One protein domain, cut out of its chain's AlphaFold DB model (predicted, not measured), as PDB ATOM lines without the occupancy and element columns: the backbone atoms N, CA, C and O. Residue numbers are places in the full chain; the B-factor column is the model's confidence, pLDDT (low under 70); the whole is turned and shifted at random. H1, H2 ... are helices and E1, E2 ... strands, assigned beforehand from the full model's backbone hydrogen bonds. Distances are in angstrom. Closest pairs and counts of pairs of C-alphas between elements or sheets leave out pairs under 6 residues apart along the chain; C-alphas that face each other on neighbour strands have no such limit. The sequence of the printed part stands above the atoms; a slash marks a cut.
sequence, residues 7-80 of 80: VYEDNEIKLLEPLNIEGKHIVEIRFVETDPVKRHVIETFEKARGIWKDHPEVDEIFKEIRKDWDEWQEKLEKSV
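What this domain is: This is residues 7 to 80 of the 80 residues of the protein "DUF104 domain-containing protein" of bacterium (UniProt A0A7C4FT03). A small strand hairpin, E1 and E2, and a helical hairpin, H1 and H2, lie toward opposite ends of a rod, joined by a long link whose residues 17 to 28 stick out. The 74 printed residues include two named strands, then two named helices; the class is mostly helix, the sheet E1 - E2 antiparallel. The whole is extended, with a radius of gyration of the C-alphas of 18.7 A, spanning 61 by 22 by 20 A.

How they stand to each other: E1, residues 7 to 9, and E2, residues 12 to 15, are antiparallel at 154 degrees; N 7 and O 14 are within hydrogen-bond range at 2.8 A. H1, residues 36 to 52, touches H2, residues 56 to 78, which meets it with residues 58 to 66 alone; the closest C-alphas, of Trp 52 and Val 58, are 6.6 A apart. They run opposite ways at a shallow tilt of 27 degrees. E1 is apart from both helices. Every O i to N i+4 pair is within hydrogen-bond range in H2, 10 of 13 in H1.

Where its parts are: E1 begins at C-alpha 7 (30.298, 60.393, 67.798). H1, 23.8 A long, has a kink of 40 degrees near residue 46. H2, 32.7 A, ends at C-alpha 78 (17.070, 74.574, 74.023).

The domain as a whole: The printed part has no cut. The link E2 to H1 is long, 20 residues. pLDDT is under 70 at residues 31 to 36 and 79 to 80.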
ATOM      1  N   VAL A   7      30.970  61.627  68.212       82.00
ATOM      2  CA  VAL A   7      30.298  60.393  67.798       82.00
ATOM      3  C   VAL A   7      30.622  59.312  68.819       82.00
ATOM      4  O   VAL A   7      31.786  59.143  69.181       82.00
ATOM      5  N   TYR A   8      29.601  58.597  69.287       80.81
ATOM      6  CA  TYR A   8      29.783  57.412  70.119       80.81
ATOM      7  C   TYR A   8      29.856  56.170  69.225       80.81
ATOM      8  O   TYR A   8      28.879  55.833  68.558       80.81
ATOM      9  N   GLU A   9      31.016  55.520  69.195       82.19
ATOM     10  CA  GLU A   9      31.295  54.333  68.382       82.19
ATOM     11  C   GLU A   9      32.297  53.448  69.136       82.19
ATOM     12  O   GLU A   9      33.230  53.962  69.747       82.19
ATOM     13  N   ASP A  10      32.101  52.127  69.124       86.00
ATOM     14  CA  ASP A  10      33.016  51.153  69.747       86.00
ATOM     15  C   ASP A  10      33.348  51.417  71.232       86.00
ATOM     16  O   ASP A  10      34.461  51.177  71.692       86.00
ATOM     17  N   ASN A  11      32.364  51.882  72.011       84.06
ATOM     18  CA  ASN A  11      32.514  52.296  73.416       84.06
ATOM     19  C   ASN A  11      33.409  53.527  73.653       84.06
ATOM     20  O   ASN A  11      33.751  53.816  74.801       84.06
ATOM     21  N   GLU A  12      33.726  54.295  72.614       85.62
ATOM     22  CA  GLU A  12      34.496  55.535  72.708       85.62
ATOM     23  C   GLU A  12      33.677  56.733  72.204       85.62
ATOM     24  O   GLU A  12      32.851  56.612  71.301       85.62
ATOM     25  N   ILE A  13      33.909  57.918  72.783       86.31
ATOM     26  CA  ILE A  13      33.393  59.185  72.245       86.31
ATOM     27  C   ILE A  13      34.511  59.839  71.438       86.31
ATOM     28  O   ILE A  13      35.467  60.376  71.999       86.31
ATOM     29  N   LYS A  14      34.370  59.820  70.114       87.00
ATOM     30  CA  LYS A  14      35.279  60.482  69.177       87.00
ATOM     31  C   LYS A  14      34.812  61.920  68.977       87.00
ATOM     32  O   LYS A  14      33.745  62.152  68.409       87.00
ATOM     33  N   LEU A  15      35.577  62.892  69.465       87.69
ATOM     34  CA  LEU A  15      35.256  64.310  69.286       87.69
ATOM     35  C   LEU A  15      35.401  64.713  67.812       87.69
ATOM     36  O   LEU A  15      36.357  64.313  67.152       87.69
ATOM     37  N   LEU A  16      34.457  65.512  67.304       85.56
ATOM     38  CA  LEU A  16      34.495  66.012  65.922       85.56
ATOM     39  C   LEU A  16      35.544  67.112  65.732       85.56
ATOM     40  O   LEU A  16      36.113  67.244  64.653       85.56
ATOM     41  N   GLU A  17      35.800  67.886  66.784       85.19
ATOM     42  CA  GLU A  17      36.851  68.897  66.826       85.19
ATOM     43  C   GLU A  17      37.853  68.546  67.934       85.19
ATOM     44  O   GLU A  17      37.441  68.105  69.014       85.19
ATOM     45  N   PRO A  18      39.165  68.716  67.691       83.81
ATOM     46  CA  PRO A  18      40.179  68.423  68.689       83.81
ATOM     47  C   PRO A  18      40.031  69.374  69.873       83.81
ATOM     48  O   PRO A  18      40.023  70.595  69.721       83.81
ATOM     49  N   LEU A  19      39.961  68.800  71.068       84.69
ATOM     50  CA  LEU A  19      39.894  69.547  72.309       84.69
ATOM     51  C   LEU A  19      41.143  69.251  73.140       84.69
ATOM     52  O   LEU A  19      41.411  68.100  73.477       84.69
ATOM     53  N   ASN A  20      41.902  70.294  73.477       84.88
ATOM     54  CA  ASN A  20      43.054  70.162  74.359       84.88
ATOM     55  C   ASN A  20      42.605  70.338  75.816       84.88
ATOM     56  O   ASN A  20      42.299  71.454  76.237       84.88
ATOM     57  N   ILE A  21      42.536  69.238  76.565       82.62
ATOM     58  CA  ILE A  21      42.217  69.243  77.996       82.62
ATOM     59  C   ILE A  21      43.334  68.528  78.748       82.62
ATOM     60  O   ILE A  21      43.662  67.384  78.440       82.62
ATOM     61  N   GLU A  22      43.900  69.188  79.754       87.25
ATOM     62  CA  GLU A  22      44.922  68.600  80.619       87.25
ATOM     63  C   GLU A  22      44.290  67.996  81.877       87.25
ATOM     64  O   GLU A  22      43.427  68.607  82.507       87.25
ATOM     65  N   GLY A  23      44.744  66.809  82.284       85.94
ATOM     66  CA  GLY A  23      44.256  66.130  83.489       85.94
ATOM     67  C   GLY A  23      42.946  65.357  83.295       85.94
ATOM     68  O   GLY A  23      42.496  65.113  82.178       85.94
ATOM     69  N   LYS A  24      42.350  64.905  84.405       84.06
ATOM     70  CA  LYS A  24      41.076  64.167  84.403       84.06
ATOM     71  C   LYS A  24      39.916  65.132  84.604       84.06
ATOM     72  O   LYS A  24      39.920  65.893  85.567       84.06
ATOM     73  N   HIS A  25      38.904  65.026  83.750       81.94
ATOM     74  CA  HIS A  25      37.689  65.836  83.815       81.94
ATOM     75  C   HIS A  25      36.463  64.944  83.936       81.94
ATOM     76  O   HIS A  25      36.413  63.860  83.357       81.94
ATOM     77  N   ILE A  26      35.474  65.413  84.690       83.50
ATOM     78  CA  ILE A  26      34.140  64.819  84.710       83.50
ATOM     79  C   ILE A  26      33.330  65.551  83.644       83.50
ATOM     80  O   ILE A  26      33.239  66.777  83.677       83.50
ATOM     81  N   VAL A  27      32.767  64.801  82.701       83.56
ATOM     82  CA  VAL A  27      31.926  65.340  81.629       83.56
ATOM     83  C   VAL A  27      30.500  64.824  81.769       83.56
ATOM     84  O   VAL A  27      30.277  63.670  82.132       83.56
ATOM     85  N   GLU A  28      29.534  65.687  81.474       83.25
ATOM     86  CA  GLU A  28      28.140  65.303  81.282       83.25
ATOM     87  C   GLU A  28      27.948  64.944  79.805       83.25
ATOM     88  O   GLU A  28      28.229  65.757  78.924       83.25
ATOM     89  N   ILE A  29      27.494  63.722  79.525       80.94
ATOM     90  CA  ILE A  29      27.181  63.289  78.161       80.94
ATOM     91  C   ILE A  29      25.682  63.456  77.952       80.94
ATOM     92  O   ILE A  29      24.883  62.844  78.660       80.94
ATOM     93  N   ARG A  30      25.305  64.257  76.955       71.81
ATOM     94  CA  ARG A  30      23.910  64.421  76.539       71.81
ATOM     95  C   ARG A  30      23.682  63.726  75.207       71.81
ATOM     96  O   ARG A  30      24.288  64.088  74.201       71.81
ATOM     97  N   PHE A  31      22.793  62.738  75.204       67.69
ATOM     98  CA  PHE A  31      22.300  62.123  73.978       67.69
ATOM     99  C   PHE A  31      21.172  62.985  73.424       67.69
ATOM    100  O   PHE A  31      20.086  63.043  73.997       67.69
ATOM    101  N   VAL A  32      21.448  63.675  72.321       66.00
ATOM    102  CA  VAL A  32      20.427  64.406  71.571       66.00
ATOM    103  C   VAL A  32      19.934  63.472  70.479       66.00
ATOM    104  O   VAL A  32      20.641  63.222  69.501       66.00
ATOM    105  N   GLU A  33      18.742  62.914  70.663       62.00
ATOM    106  CA  GLU A  33      18.093  62.129  69.622       62.00
ATOM    107  C   GLU A  33      17.715  63.079  68.483       62.00
ATOM    108  O   GLU A  33      16.783  63.876  68.580       62.00
ATOM    109  N   THR A  34      18.497  63.041  67.409       64.12
ATOM    110  CA  THR A  34      18.077  63.633  66.142       64.12
ATOM    111  C   THR A  34      17.390  62.538  65.338       64.12
ATOM    112  O   THR A  34      17.849  61.401  65.353       64.12
ATOM    113  N   ASP A  35      16.288  62.853  64.663       69.12
ATOM    114  CA  ASP A  35      15.598  61.949  63.748       69.12
ATOM    115  C   ASP A  35      16.110  62.279  62.331       69.12
ATOM    116  O   ASP A  35      15.571  63.171  61.662       69.12
ATOM    117  N   PRO A  36      17.222  61.655  61.881       64.94
ATOM    118  CA  PRO A  36      17.812  61.936  60.576       64.94
ATOM    119  C   PRO A  36      16.868  61.557  59.432       64.94
ATOM    120  O   PRO A  36      16.953  62.147  58.355       64.94
ATOM    121  N   VAL A  37      15.946  60.616  59.667       70.50
ATOM    122  CA  VAL A  37      14.939  60.204  58.687       70.50
ATOM    123  C   VAL A  37      13.945  61.338  58.475       70.50
ATOM    124  O   VAL A  37      13.728  61.739  57.333       70.50
ATOM    125  N   LYS A  38      13.411  61.934  59.549       72.88
ATOM    126  CA  LYS A  38      12.538  63.110  59.430       72.88
ATOM    127  C   LYS A  38      13.238  64.287  58.764       72.88
ATOM    128  O   LYS A  38      12.645  64.880  57.868       72.88
ATOM    129  N   ARG A  39      14.498  64.583  59.108       80.38
ATOM    130  CA  ARG A  39      15.258  65.655  58.432       80.38
ATOM    131  C   ARG A  39      15.346  65.411  56.923       80.38
ATOM    132  O   ARG A  39      15.005  66.291  56.138       80.38
ATOM    133  N   HIS A  40      15.758  64.209  56.522       82.38
ATOM    134  CA  HIS A  40      15.891  63.850  55.112       82.38
ATOM    135  C   HIS A  40      14.556  63.924  54.356       82.38
ATOM    136  O   HIS A  40      14.502  64.403  53.222       82.38
ATOM    137  N   VAL A  41      13.470  63.481  54.995       83.19
ATOM    138  CA  VAL A  41      12.114  63.563  54.446       83.19
ATOM    139  C   VAL A  41      11.720  65.025  54.224       83.19
ATOM    140  O   VAL A  41      11.367  65.378  53.102       83.19
ATOM    141  N   ILE A  42      11.858  65.894  55.231       87.38
ATOM    142  CA  ILE A  42      11.522  67.324  55.120       87.38
ATOM    143  C   ILE A  42      12.307  68.002  53.991       87.38
ATOM    144  O   ILE A  42      11.706  68.667  53.150       87.38
ATOM    145  N   GLU A  43      13.624  67.796  53.917       87.50
ATOM    146  CA  GLU A  43      14.466  68.379  52.862       87.50
ATOM    147  C   GLU A  43      14.075  67.887  51.460       87.50
ATOM    148  O   GLU A  43      14.127  68.639  50.481       87.50
ATOM    149  N   THR A  44      13.690  66.615  51.347       87.25
ATOM    150  CA  THR A  44      13.218  66.033  50.086       87.25
ATOM    151  C   THR A  44      11.899  66.669  49.662       87.25
ATOM    152  O   THR A  44      11.757  67.050  48.497       87.25
ATOM    153  N   PHE A  45      10.969  66.854  50.603       86.75
ATOM    154  CA  PHE A  45       9.721  67.561  50.338       86.75
ATOM    155  C   PHE A  45       9.981  69.020  49.925       86.75
ATOM    156  O   PHE A  45       9.447  69.465  48.914       86.75
ATOM    157  N   GLU A  46      10.876  69.758  50.588       88.94
ATOM    158  CA  GLU A  46      11.205  71.135  50.175       88.94
ATOM    159  C   GLU A  46      11.717  71.225  48.736       88.94
ATOM    160  O   GLU A  46      11.276  72.089  47.974       88.94
ATOM    161  N   LYS A  47      12.616  70.319  48.337       88.56
ATOM    162  CA  LYS A  47      13.162  70.280  46.970       88.56
ATOM    163  C   LYS A  47      12.093  69.963  45.931       88.56
ATOM    164  O   LYS A  47      12.130  70.500  44.825       88.56
ATOM    165  N   ALA A  48      11.145  69.103  46.282       86.81
ATOM    166  CA  ALA A  48      10.062  68.693  45.401       86.81
ATOM    167  C   ALA A  48       8.840  69.632  45.456       86.81
ATOM    168  O   ALA A  48       7.907  69.449  44.676       86.81
ATOM    169  N   ARG A  49       8.876  70.707  46.259       84.75
ATOM    170  CA  ARG A  49       7.788  71.695  46.390       84.75
ATOM    171  C   ARG A  49       7.297  72.270  45.065       84.75
ATOM    172  O   ARG A  49       6.117  72.570  44.932       84.75
ATOM    173  N   GLY A  50       8.171  72.388  44.065       86.00
ATOM    174  CA  GLY A  50       7.787  72.822  42.717       86.00
ATOM    175  C   GLY A  50       6.732  71.935  42.038       86.00
ATOM    176  O   GLY A  50       6.045  72.419  41.149       86.00
ATOM    177  N   ILE A  51       6.575  70.678  42.465       86.50
ATOM    178  CA  ILE A  51       5.625  69.706  41.901       86.50
ATOM    179  C   ILE A  51       4.195  69.953  42.403       86.50
ATOM    180  O   ILE A  51       3.246  69.779  41.649       86.50
ATOM    181  N   TRP A  52       4.029  70.375  43.658       82.62
ATOM    182  CA  TRP A  52       2.718  70.590  44.290       82.62
ATOM    183  C   TRP A  52       2.465  72.049  44.677       82.62
ATOM    184  O   TRP A  52       1.552  72.347  45.439       82.62
ATOM    185  N   LYS A  53       3.258  72.986  44.149       78.69
ATOM    186  CA  LYS A  53       3.097  74.424  44.406       78.69
ATOM    187  C   LYS A  53       1.726  74.953  43.967       78.69
ATOM    188  O   LYS A  53       1.213  75.883  44.581       78.69
ATOM    189  N   ASP A  54       1.145  74.345  42.936       87.69
ATOM    190  CA  ASP A  54      -0.175  74.698  42.402       87.69
ATOM    191  C   ASP A  54      -1.325  73.957  43.113       87.69
ATOM    192  O   ASP A  54      -2.477  74.062  42.698       87.69
ATOM    193  N   HIS A  55      -1.016  73.238  44.198       87.69
ATOM    194  CA  HIS A  55      -1.955  72.559  45.089       87.69
ATOM    195  C   HIS A  55      -1.901  73.213  46.481       87.69
ATOM    196  O   HIS A  55      -1.128  72.770  47.340       87.69
ATOM    197  N   PRO A  56      -2.670  74.294  46.713       88.44
ATOM    198  CA  PRO A  56      -2.632  75.056  47.960       88.44
ATOM    199  C   PRO A  56      -2.836  74.192  49.207       88.44
ATOM    200  O   PRO A  56      -2.147  74.388  50.200       88.44
ATOM    201  N   GLU A  57      -3.716  73.195  49.128       91.62
ATOM    202  CA  GLU A  57      -4.018  72.255  50.205       91.62
ATOM    203  C   GLU A  57      -2.798  71.417  50.620       91.62
ATOM    204  O   GLU A  57      -2.571  71.177  51.804       91.62
ATOM    205  N   VAL A  58      -1.968  71.014  49.654       87.69
ATOM    206  CA  VAL A  58      -0.742  70.247  49.914       87.69
ATOM    207  C   VAL A  58       0.354  71.166  50.457       87.69
ATOM    208  O   VAL A  58       1.095  70.779  51.361       87.69
ATOM    209  N   ASP A  59       0.451  72.395  49.942       88.50
ATOM    210  CA  ASP A  59       1.411  73.396  50.424       88.50
ATOM    211  C   ASP A  59       1.102  73.850  51.861       88.50
ATOM    212  O   ASP A  59       2.026  74.090  52.638       88.50
ATOM    213  N   GLU A  60      -0.176  73.951  52.238       90.94
ATOM    214  CA  GLU A  60      -0.606  74.245  53.611       90.94
ATOM    215  C   GLU A  60      -0.224  73.125  54.578       90.94
ATOM    216  O   GLU A  60       0.458  73.397  55.569       90.94
ATOM    217  N   ILE A  61      -0.543  71.869  54.250       90.19
ATOM    218  CA  ILE A  61      -0.143  70.705  55.057       90.19
ATOM    219  C   ILE A  61       1.384  70.656  55.215       90.19
ATOM    220  O   ILE A  61       1.903  70.417  56.306       90.19
ATOM    221  N   PHE A  62       2.133  70.923  54.141       89.88
ATOM    222  CA  PHE A  62       3.591  70.946  54.207       89.88
ATOM    223  C   PHE A  62       4.125  72.045  55.142       89.88
ATOM    224  O   PHE A  62       5.079  71.803  55.884       89.88
ATOM    225  N   LYS A  63       3.512  73.237  55.157       90.31
ATOM    226  CA  LYS A  63       3.890  74.316  56.090       90.31
ATOM    227  C   LYS A  63       3.651  73.927  57.545       90.31
ATOM    228  O   LYS A  63       4.489  74.253  58.380       90.31
ATOM    229  N   GLU A  64       2.547  73.245  57.844       92.12
ATOM    230  CA  GLU A  64       2.266  72.746  59.197       92.12
ATOM    231  C   GLU A  64       3.327  71.737  59.638       92.12
ATOM    232  O   GLU A  64       3.964  71.921  60.672       92.12
ATOM    233  N   ILE A  65       3.613  70.742  58.792       89.06
ATOM    234  CA  ILE A  65       4.657  69.741  59.051       89.06
ATOM    235  C   ILE A  65       6.028  70.410  59.247       89.06
ATOM    236  O   ILE A  65       6.797  70.014  60.126       89.06
ATOM    237  N   ARG A  66       6.354  71.429  58.440       89.50
ATOM    238  CA  ARG A  66       7.616  72.165  58.568       89.50
ATOM    239  C   ARG A  66       7.686  72.958  59.871       89.50
ATOM    240  O   ARG A  66       8.726  72.953  60.520       89.50
ATOM    241  N   LYS A  67       6.591  73.602  60.267       91.94
ATOM    242  CA  LYS A  67       6.508  74.330  61.532       91.94
ATOM    243  C   LYS A  67       6.731  73.397  62.725       91.94
ATOM    244  O   LYS A  67       7.553  73.709  63.579       91.94
ATOM    245  N   ASP A  68       6.066  72.244  62.750       88.94
ATOM    246  CA  ASP A  68       6.236  71.249  63.817       88.94
ATOM    247  C   ASP A  68       7.687  70.750  63.902       88.94
ATOM    248  O   ASP A  68       8.225  70.540  64.993       88.94
ATOM    249  N   TRP A  69       8.342  70.585  62.749       86.50
ATOM    250  CA  TRP A  69       9.759  70.237  62.672       86.50
ATOM    251  C   TRP A  69      10.668  71.331  63.246       86.50
ATOM    252  O   TRP A  69      11.555  71.021  64.044       86.50
ATOM    253  N   ASP A  70      10.444  72.590  62.871       87.56
ATOM    254  CA  ASP A  70      11.238  73.722  63.351       87.56
ATOM    255  C   ASP A  70      11.066  73.903  64.875       87.56
ATOM    256  O   ASP A  70      12.055  74.049  65.593       87.56
ATOM    257  N   GLU A  71       9.839  73.778  65.400       89.06
ATOM    258  CA  GLU A  71       9.568  73.806  66.847       89.06
ATOM    259  C   GLU A  71      10.239  72.643  67.592       89.06
ATOM    260  O   GLU A  71      10.724  72.802  68.717       89.06
ATOM    261  N   TRP A  72      10.262  71.454  66.990       84.06
ATOM    262  CA  TRP A  72      10.945  70.299  67.562       84.06
ATOM    263  C   TRP A  72      12.468  70.487  67.579       84.06
ATOM    264  O   TRP A  72      13.096  70.210  68.602       84.06
ATOM    265  N   GLN A  73      13.062  71.008  66.498       81.25
ATOM    266  CA  GLN A  73      14.487  71.359  66.458       81.25
ATOM    267  C   GLN A  73      14.830  72.423  67.505       81.25
ATOM    268  O   GLN A  73      15.786  72.241  68.252       81.25
ATOM    269  N   GLU A  74      14.019  73.473  67.641       83.50
ATOM    270  CA  GLU A  74      14.239  74.522  68.639       83.50
ATOM    271  C   GLU A  74      14.159  73.973  70.075       83.50
ATOM    272  O   GLU A  74      14.973  74.329  70.930       83.50
ATOM    273  N   LYS A  75      13.208  73.073  70.361       79.25
ATOM    274  CA  LYS A  75      13.117  72.392  71.667       79.25
ATOM    275  C   LYS A  75      14.341  71.528  71.945       79.25
ATOM    276  O   LYS A  75      14.827  71.543  73.075       79.25
ATOM    277  N   LEU A  76      14.845  70.804  70.943       71.81
ATOM    278  CA  LEU A  76      16.085  70.046  71.082       71.81
ATOM    279  C   LEU A  76      17.269  70.968  71.368       71.81
ATOM    280  O   LEU A  76      17.999  70.725  72.322       71.81
ATOM    281  N   GLU A  77      17.434  72.047  70.605       71.12
ATOM    282  CA  GLU A  77      18.526  73.008  70.798       71.12
ATOM    283  C   GLU A  77      18.474  73.688  72.170       71.12
ATOM    284  O   GLU A  77      19.512  73.872  72.794       71.12
ATOM    285  N   LYS A  78      17.275  74.005  72.677       71.06
ATOM    286  CA  LYS A  78      17.070  74.574  74.023       71.06
ATOM    287  C   LYS A  78      17.232  73.565  75.161       71.06
ATOM    288  O   LYS A  78      17.352  73.973  76.314       71.06
ATOM    289  N   SER A  79      17.168  72.267  74.867       57.03
ATOM    290  CA  SER A  79      17.391  71.192  75.845       57.03
ATOM    291  C   SER A  79      18.878  70.838  76.035       57.03
ATOM    292  O   SER A  79      19.223  70.039  76.910       57.03
ATOM    293  N   VAL A  80      19.760  71.455  75.240       49.66
ATOM    294  CA  VAL A  80      21.231  71.371  75.297       49.66
ATOM    295  C   VAL A  80      21.797  72.599  76.012       49.66
ATOM    296  O   VAL A  80      22.773  72.427  76.780       49.66
TER     297      VAL A  80